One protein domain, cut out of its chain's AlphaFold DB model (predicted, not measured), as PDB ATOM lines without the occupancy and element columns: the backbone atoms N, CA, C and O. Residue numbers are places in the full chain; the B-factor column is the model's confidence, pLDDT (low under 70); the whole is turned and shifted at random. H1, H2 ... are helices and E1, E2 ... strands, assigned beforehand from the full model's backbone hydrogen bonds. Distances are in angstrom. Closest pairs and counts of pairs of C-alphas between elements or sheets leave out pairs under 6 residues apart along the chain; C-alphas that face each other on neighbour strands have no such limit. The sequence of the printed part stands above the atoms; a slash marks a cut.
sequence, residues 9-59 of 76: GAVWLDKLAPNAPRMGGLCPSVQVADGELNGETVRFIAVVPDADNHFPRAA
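What this domain is: This is residues 9 to 59 of the 76 residues of the protein "Malonate decarboxylase, gamma subunit" of Pluralibacter gergoviae (UniProt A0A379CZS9). A long, narrow hairpin of two antiparallel strands, E1 and E2, has the short helix H1 packed on it, and a tail after E2 ends in a tiny helix, H2, at the end of the long axis away from the hairpin's turn. A loop, residues 17 to 29, leads from the end of H1 back to the start of E1. The printed part has 51 residues, with two named helices and two named strands in the order H1, E1, E2, H2; the class is mixed, helices and strands. It is only just loose, close to compact, with a radius of gyration of the C-alphas of 12.2 A, and only just elongated, spanning 40 by 20 by 14 A.

Where its parts are: H1, residues 9 to 16, begins at C-alpha 9 (-6.828, -0.354, -1.678) and is 10.4 A long. E1, residues 30 to 37, measures 20.5 A and bends by 57 degrees at residue 34. E2, residues 40 to 47, begins at C-alpha 40 (5.292, 11.337, 11.736) and measures 22.6 A. H2, residues 56 to 59, measures 5.3 A and ends at C-alpha 59 (-4.576, -11.224, -11.106).

How they stand to each other: E1 and E2 form a hairpin, antiparallel, with 157 degrees between their directions. N 33 and O 44 are 3.0 A apart and N 42 and O 35 are 2.8 A apart, both within hydrogen-bond range. The closest C-alphas of H1 and E2 are those of Gly 9 and Ala 46, 5.5 A apart. For H1 and E1 they are those of Ala 10 and Gln 31, 7.7 A apart. H2 is apart from H1 and from E1. In H1 every O i to N i+4 pair is within hydrogen-bond range; H2 is too short for such a pair.

The domain as a whole: The two C-alphas farthest apart, those of Gly 39 and Pro 56, are 40.1 A apart. The link from H1 to E1 is long, with 13 residues; E1 to E2 is tight and E2 to H2 short. The printed part has no cut. Its mean pLDDT is 90.7, and no printed residue is under 70.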
ATOM      1  N   GLY A   9      -8.219  -0.634  -2.045       90.44
ATOM      2  CA  GLY A   9      -6.828  -0.354  -1.678       90.44
ATOM      3  C   GLY A   9      -6.241   0.846  -2.424       90.44
ATOM      4  O   GLY A   9      -5.710   1.744  -1.788       90.44
ATOM      5  N   ALA A  10      -6.416   0.906  -3.748       90.12
ATOM      6  CA  ALA A  10      -5.952   2.041  -4.551       90.12
ATOM      7  C   ALA A  10      -6.670   3.346  -4.163       90.12
ATOM      8  O   ALA A  10      -6.031   4.377  -3.996       90.12
ATOM      9  N   VAL A  11      -7.991   3.284  -3.945       92.44
ATOM     10  CA  VAL A  11      -8.794   4.445  -3.522       92.44
ATOM     11  C   VAL A  11      -8.361   4.963  -2.150       92.44
ATOM     12  O   VAL A  11      -8.236   6.167  -1.960       92.44
ATOM     13  N   TRP A  12      -8.139   4.076  -1.181       93.75
ATOM     14  CA  TRP A  12      -7.698   4.486   0.152       93.75
ATOM     15  C   TRP A  12      -6.273   5.018   0.147       93.75
ATOM     16  O   TRP A  12      -6.009   6.003   0.823       93.75
ATOM     17  N   LEU A  13      -5.381   4.424  -0.644       94.31
ATOM     18  CA  LEU A  13      -4.017   4.916  -0.785       94.31
ATOM     19  C   LEU A  13      -3.980   6.330  -1.394       94.31
ATOM     20  O   LEU A  13      -3.176   7.158  -0.980       94.31
ATOM     21  N   ASP A  14      -4.861   6.623  -2.351       92.62
ATOM     22  CA  ASP A  14      -5.043   7.970  -2.903       92.62
ATOM     23  C   ASP A  14      -5.590   8.952  -1.858       92.62
ATOM     24  O   ASP A  14      -5.088  10.057  -1.713       92.62
ATOM     25  N   LYS A  15      -6.562   8.533  -1.040       93.25
ATOM     26  CA  LYS A  15      -7.120   9.390   0.018       93.25
ATOM     27  C   LYS A  15      -6.160   9.657   1.177       93.25
ATOM     28  O   LYS A  15      -6.202  10.739   1.748       93.25
ATOM     29  N   LEU A  16      -5.346   8.669   1.546       93.88
ATOM     30  CA  LEU A  16      -4.381   8.777   2.643       93.88
ATOM     31  C   LEU A  16      -3.115   9.532   2.226       93.88
ATOM     32  O   LEU A  16      -2.474  10.149   3.068       93.88
ATOM     33  N   ALA A  17      -2.768   9.498   0.938       93.81
ATOM     34  CA  ALA A  17      -1.559  10.118   0.410       93.81
ATOM     35  C   ALA A  17      -1.825  10.779  -0.965       93.81
ATOM     36  O   ALA A  17      -1.271  10.332  -1.973       93.81
ATOM     37  N   PRO A  18      -2.671  11.832  -1.031       88.38
ATOM     38  CA  PRO A  18      -3.212  12.371  -2.290       88.38
ATOM     39  C   PRO A  18      -2.176  13.031  -3.199       88.38
ATOM     40  O   PRO A  18      -2.330  13.025  -4.415       88.38
ATOM     41  N   ASN A  19      -1.105  13.578  -2.624       87.19
ATOM     42  CA  ASN A  19      -0.044  14.268  -3.366       87.19
ATOM     43  C   ASN A  19       1.303  13.540  -3.280       87.19
ATOM     44  O   ASN A  19       2.325  14.070  -3.715       87.19
ATOM     45  N   ALA A  20       1.324  12.349  -2.682       91.81
ATOM     46  CA  ALA A  20       2.555  11.603  -2.507       91.81
ATOM     47  C   ALA A  20       2.927  10.874  -3.807       91.81
ATOM     48  O   ALA A  20       2.092  10.146  -4.363       91.81
ATOM     49  N   PRO A  21       4.172  11.017  -4.294       92.56
ATOM     50  CA  PRO A  21       4.614  10.297  -5.475       92.56
ATOM     51  C   PRO A  21       4.585   8.788  -5.215       92.56
ATOM     52  O   PRO A  21       4.967   8.306  -4.146       92.56
ATOM     53  N   ARG A  22       4.135   8.026  -6.215       92.81
ATOM     54  CA  ARG A  22       4.195   6.563  -6.161       92.81
ATOM     55  C   ARG A  22       5.637   6.103  -6.344       92.81
ATOM     56  O   ARG A  22       6.327   6.569  -7.248       92.81
ATOM     57  N   MET A  23       6.075   5.164  -5.513       94.44
ATOM     58  CA  MET A  23       7.398   4.556  -5.633       94.44
ATOM     59  C   MET A  23       7.461   3.656  -6.875       94.44
ATOM     60  O   MET A  23       6.619   2.777  -7.055       94.44
ATOM     61  N   GLY A  24       8.459   3.887  -7.731       92.94
ATOM     62  CA  GLY A  24       8.744   3.050  -8.897       92.94
ATOM     63  C   GLY A  24       9.588   1.815  -8.560       92.94
ATOM     64  O   GLY A  24      10.084   1.673  -7.446       92.94
ATOM     65  N   GLY A  25       9.770   0.924  -9.539       91.50
ATOM     66  CA  GLY A  25      10.619  -0.272  -9.401       91.50
ATOM     67  C   GLY A  25       9.989  -1.434  -8.621       91.50
ATOM     68  O   GLY A  25      10.662  -2.425  -8.354       91.50
ATOM     69  N   LEU A  26       8.708  -1.324  -8.264       90.69
ATOM     70  CA  LEU A  26       7.940  -2.362  -7.579       90.69
ATOM     71  C   LEU A  26       7.071  -3.153  -8.566       90.69
ATOM     72  O   LEU A  26       6.776  -2.685  -9.667       90.69
ATOM     73  N   CYS A  27       6.620  -4.339  -8.149       90.50
ATOM     74  CA  CYS A  27       5.594  -5.083  -8.878       90.50
ATOM     75  C   CYS A  27       4.339  -4.205  -9.066       90.50
ATOM     76  O   CYS A  27       3.923  -3.575  -8.092       90.50
ATOM     77  N   PRO A  28       3.672  -4.202 -10.238       88.31
ATOM     78  CA  PRO A  28       2.490  -3.360 -10.478       88.31
ATOM     79  C   PRO A  28       1.330  -3.595  -9.494       88.31
ATOM     80  O   PRO A  28       0.535  -2.693  -9.227       88.31
ATOM     81  N   SER A  29       1.261  -4.793  -8.907       90.06
ATOM     82  CA  SER A  29       0.319  -5.163  -7.845       90.06
ATOM     83  C   SER A  29       0.600  -4.518  -6.480       90.06
ATOM     84  O   SER A  29      -0.227  -4.630  -5.576       90.06
ATOM     85  N   VAL A  30       1.732  -3.832  -6.306       92.81
ATOM     86  CA  VAL A  30       2.138  -3.172  -5.061       92.81
ATOM     87  C   VAL A  30       2.323  -1.683  -5.317       92.81
ATOM     88  O   VAL A  30       3.207  -1.264  -6.057       92.81
ATOM     89  N   GLN A  31       1.503  -0.866  -4.661       93.75
ATOM     90  CA  GLN A  31       1.646   0.585  -4.683       93.75
ATOM     91  C   GLN A  31       2.138   1.089  -3.343       93.75
ATOM     92  O   GLN A  31       1.610   0.710  -2.296       93.75
ATOM     93  N   VAL A  32       3.134   1.967  -3.394       96.12
ATOM     94  CA  VAL A  32       3.761   2.554  -2.213       96.12
ATOM     95  C   VAL A  32       3.825   4.061  -2.376       96.12
ATOM     96  O   VAL A  32       4.107   4.556  -3.468       96.12
ATOM     97  N   ALA A  33       3.553   4.776  -1.292       96.62
ATOM     98  CA  ALA A  33       3.753   6.209  -1.185       96.62
ATOM     99  C   ALA A  33       4.240   6.561   0.219       96.62
ATOM    100  O   ALA A  33       3.676   6.091   1.209       96.62
ATOM    101  N   ASP A  34       5.267   7.400   0.279       96.19
ATOM    102  CA  ASP A  34       5.734   8.002   1.523       96.19
ATOM    103  C   ASP A  34       4.927   9.276   1.794       96.19
ATOM    104  O   ASP A  34       4.605  10.030   0.874       96.19
ATOM    105  N   GLY A  35       4.557   9.496   3.049       93.12
ATOM    106  CA  GLY A  35       3.756  10.637   3.469       93.12
ATOM    107  C   GLY A  35       3.913  10.921   4.956       93.12
ATOM    108  O   GLY A  35       4.781  10.366   5.620       93.12
ATOM    109  N   GLU A  36       3.045  11.780   5.471       94.19
ATOM    110  CA  GLU A  36       3.035  12.207   6.868       94.19
ATOM    111  C   GLU A  36       1.676  11.881   7.487       94.19
ATOM    112  O   GLU A  36       0.631  12.117   6.872       94.19
ATOM    113  N   LEU A  37       1.681  11.356   8.710       92.12
ATOM    114  CA  LEU A  37       0.475  11.118   9.495       92.12
ATOM    115  C   LEU A  37       0.708  11.632  10.911       92.12
ATOM    116  O   LEU A  37       1.541  11.103  11.636       92.12
ATOM    117  N   ASN A  38      -0.039  12.664  11.306       94.00
ATOM    118  CA  ASN A  38       0.121  13.338  12.601       94.00
ATOM    119  C   ASN A  38       1.549  13.866  12.867       94.00
ATOM    120  O   ASN A  38       1.968  13.928  14.018       94.00
ATOM    121  N   GLY A  39       2.272  14.271  11.816       93.56
ATOM    122  CA  GLY A  39       3.643  14.791  11.917       93.56
ATOM    123  C   GLY A  39       4.728  13.718  12.030       93.56
ATOM    124  O   GLY A  39       5.877  14.059  12.295       93.56
ATOM    125  N   GLU A  40       4.358  12.448  11.858       96.69
ATOM    126  CA  GLU A  40       5.292  11.337  11.736       96.69
ATOM    127  C   GLU A  40       5.384  10.870  10.282       96.69
ATOM    128  O   GLU A  40       4.367  10.649   9.607       96.69
ATOM    129  N   THR A  41       6.612  10.627   9.825       95.88
ATOM    130  CA  THR A  41       6.864  10.066   8.501       95.88
ATOM    131  C   THR A  41       6.376   8.622   8.439       95.88
ATOM    132  O   THR A  41       6.804   7.757   9.206       95.88
ATOM    133  N   VAL A  42       5.498   8.333   7.481       96.81
ATOM    134  CA  VAL A  42       4.895   7.013   7.284       96.81
ATOM    135  C   VAL A  42       5.004   6.554   5.837       96.81
ATOM    136  O   VAL A  42       5.055   7.347   4.898       96.81
ATOM    137  N   ARG A  43       4.974   5.232   5.650       96.88
ATOM    138  CA  ARG A  43       4.914   4.590   4.337       96.88
ATOM    139  C   ARG A  43       3.592   3.861   4.174       96.88
ATOM    140  O   ARG A  43       3.348   2.846   4.825       96.88
ATOM    141  N   PHE A  44       2.756   4.344   3.267       96.44
ATOM    142  CA  PHE A  44       1.520   3.671   2.901       96.44
ATOM    143  C   PHE A  44       1.796   2.633   1.815       96.44
ATOM    144  O   PHE A  44       2.411   2.938   0.794       96.44
ATOM    145  N   ILE A  45       1.317   1.408   2.027       95.62
ATOM    146  CA  ILE A  45       1.489   0.282   1.106       95.62
ATOM    147  C   ILE A  45       0.115  -0.319   0.819       95.62
ATOM    148  O   ILE A  45      -0.625  -0.653   1.744       95.62
ATOM    149  N   ALA A  46      -0.231  -0.483  -0.457       93.81
ATOM    150  CA  ALA A  46      -1.471  -1.121  -0.874       93.81
ATOM    151  C   ALA A  46      -1.217  -2.212  -1.914       93.81
ATOM    152  O   ALA A  46      -0.563  -1.984  -2.930       93.81
ATOM    153  N   VAL A  47      -1.819  -3.383  -1.688       91.56
ATOM    154  CA  VAL A  47      -1.891  -4.447  -2.695       91.56
ATOM    155  C   VAL A  47      -3.120  -4.224  -3.576       91.56
ATOM    156  O   VAL A  47      -4.278  -4.298  -3.129       91.56
ATOM    157  N   VAL A  48      -2.870  -3.943  -4.847       89.38
ATOM    158  CA  VAL A  48      -3.875  -3.633  -5.865       89.38
ATOM    159  C   VAL A  48      -3.958  -4.766  -6.892       89.38
ATOM    160  O   VAL A  48      -2.997  -5.517  -7.051       89.38
ATOM    161  N   PRO A  49      -5.109  -4.953  -7.562       87.19
ATOM    162  CA  PRO A  49      -5.207  -5.914  -8.647       87.19
ATOM    163  C   PRO A  49      -4.270  -5.503  -9.772       87.19
ATOM    164  O   PRO A  49      -4.175  -4.322 -10.099       87.19
ATOM    165  N   ASP A  50      -3.647  -6.501 -10.370       86.81
ATOM    166  CA  ASP A  50      -2.764  -6.366 -11.512       86.81
ATOM    167  C   ASP A  50      -3.258  -7.355 -12.567       86.81
ATOM    168  O   ASP A  50      -3.159  -8.566 -12.375       86.81
ATOM    169  N   ALA A  51      -3.887  -6.841 -13.625       83.44
ATOM    170  CA  ALA A  51      -4.452  -7.674 -14.685       83.44
ATOM    171  C   ALA A  51      -3.358  -8.380 -15.501       83.44
ATOM    172  O   ALA A  51      -3.610  -9.456 -16.038       83.44
ATOM    173  N   ASP A  52      -2.152  -7.807 -15.516       85.31
ATOM    174  CA  ASP A  52      -0.987  -8.294 -16.251       85.31
ATOM    175  C   ASP A  52      -0.022  -9.063 -15.329       85.31
ATOM    176  O   ASP A  52       1.153  -9.264 -15.647       85.31
ATOM    177  N   ASN A  53      -0.511  -9.516 -14.167       83.62
ATOM    178  CA  ASN A  53       0.298 -10.265 -13.217       83.62
ATOM    179  C   ASN A  53       0.788 -11.575 -13.852       83.62
ATOM    180  O   ASN A  53      -0.011 -12.369 -14.354       83.62
ATOM    181  N   HIS A  54       2.092 -11.843 -13.732       85.81
ATOM    182  CA  HIS A  54       2.730 -13.076 -14.209       85.81
ATOM    183  C   HIS A  54       1.983 -14.333 -13.736       85.81
ATOM    184  O   HIS A  54       1.891 -15.319 -14.463       85.81
ATOM    185  N   PHE A  55       1.435 -14.309 -12.518       83.69
ATOM    186  CA  PHE A  55       0.696 -15.425 -11.942       83.69
ATOM    187  C   PHE A  55      -0.820 -15.212 -12.105       83.69
ATOM    188  O   PHE A  55      -1.397 -14.414 -11.361       83.69
ATOM    189  N   PRO A  56      -1.520 -15.985 -12.963       79.50
ATOM    190  CA  PRO A  56      -2.944 -15.763 -13.257       79.50
ATOM    191  C   PRO A  56      -3.854 -15.803 -12.019       79.50
ATOM    192  O   PRO A  56      -4.825 -15.060 -11.906       79.50
ATOM    193  N   ARG A  57      -3.493 -16.631 -11.030       79.25
ATOM    194  CA  ARG A  57      -4.180 -16.743  -9.730       79.25
ATOM    195  C   ARG A  57      -4.084 -15.485  -8.852       79.25
ATOM    196  O   ARG A  57      -4.873 -15.347  -7.926       79.25
ATOM    197  N   ALA A  58      -3.110 -14.610  -9.104       77.00
ATOM    198  CA  ALA A  58      -2.883 -13.364  -8.373       77.00
ATOM    199  C   ALA A  58      -3.480 -12.136  -9.088       77.00
ATOM    200  O   ALA A  58      -3.596 -11.076  -8.475       77.00
ATOM    201  N   ALA A  59      -3.899 -12.280 -10.352       73.81
ATOM    202  CA  ALA A  59      -4.576 -11.224 -11.106       73.81
ATOM    203  C   ALA A  59      -6.023 -10.990 -10.630       73.81
ATOM    204  O   ALA A  59      -6.560  -9.884 -10.720       73.81
TER     205      ALA A  59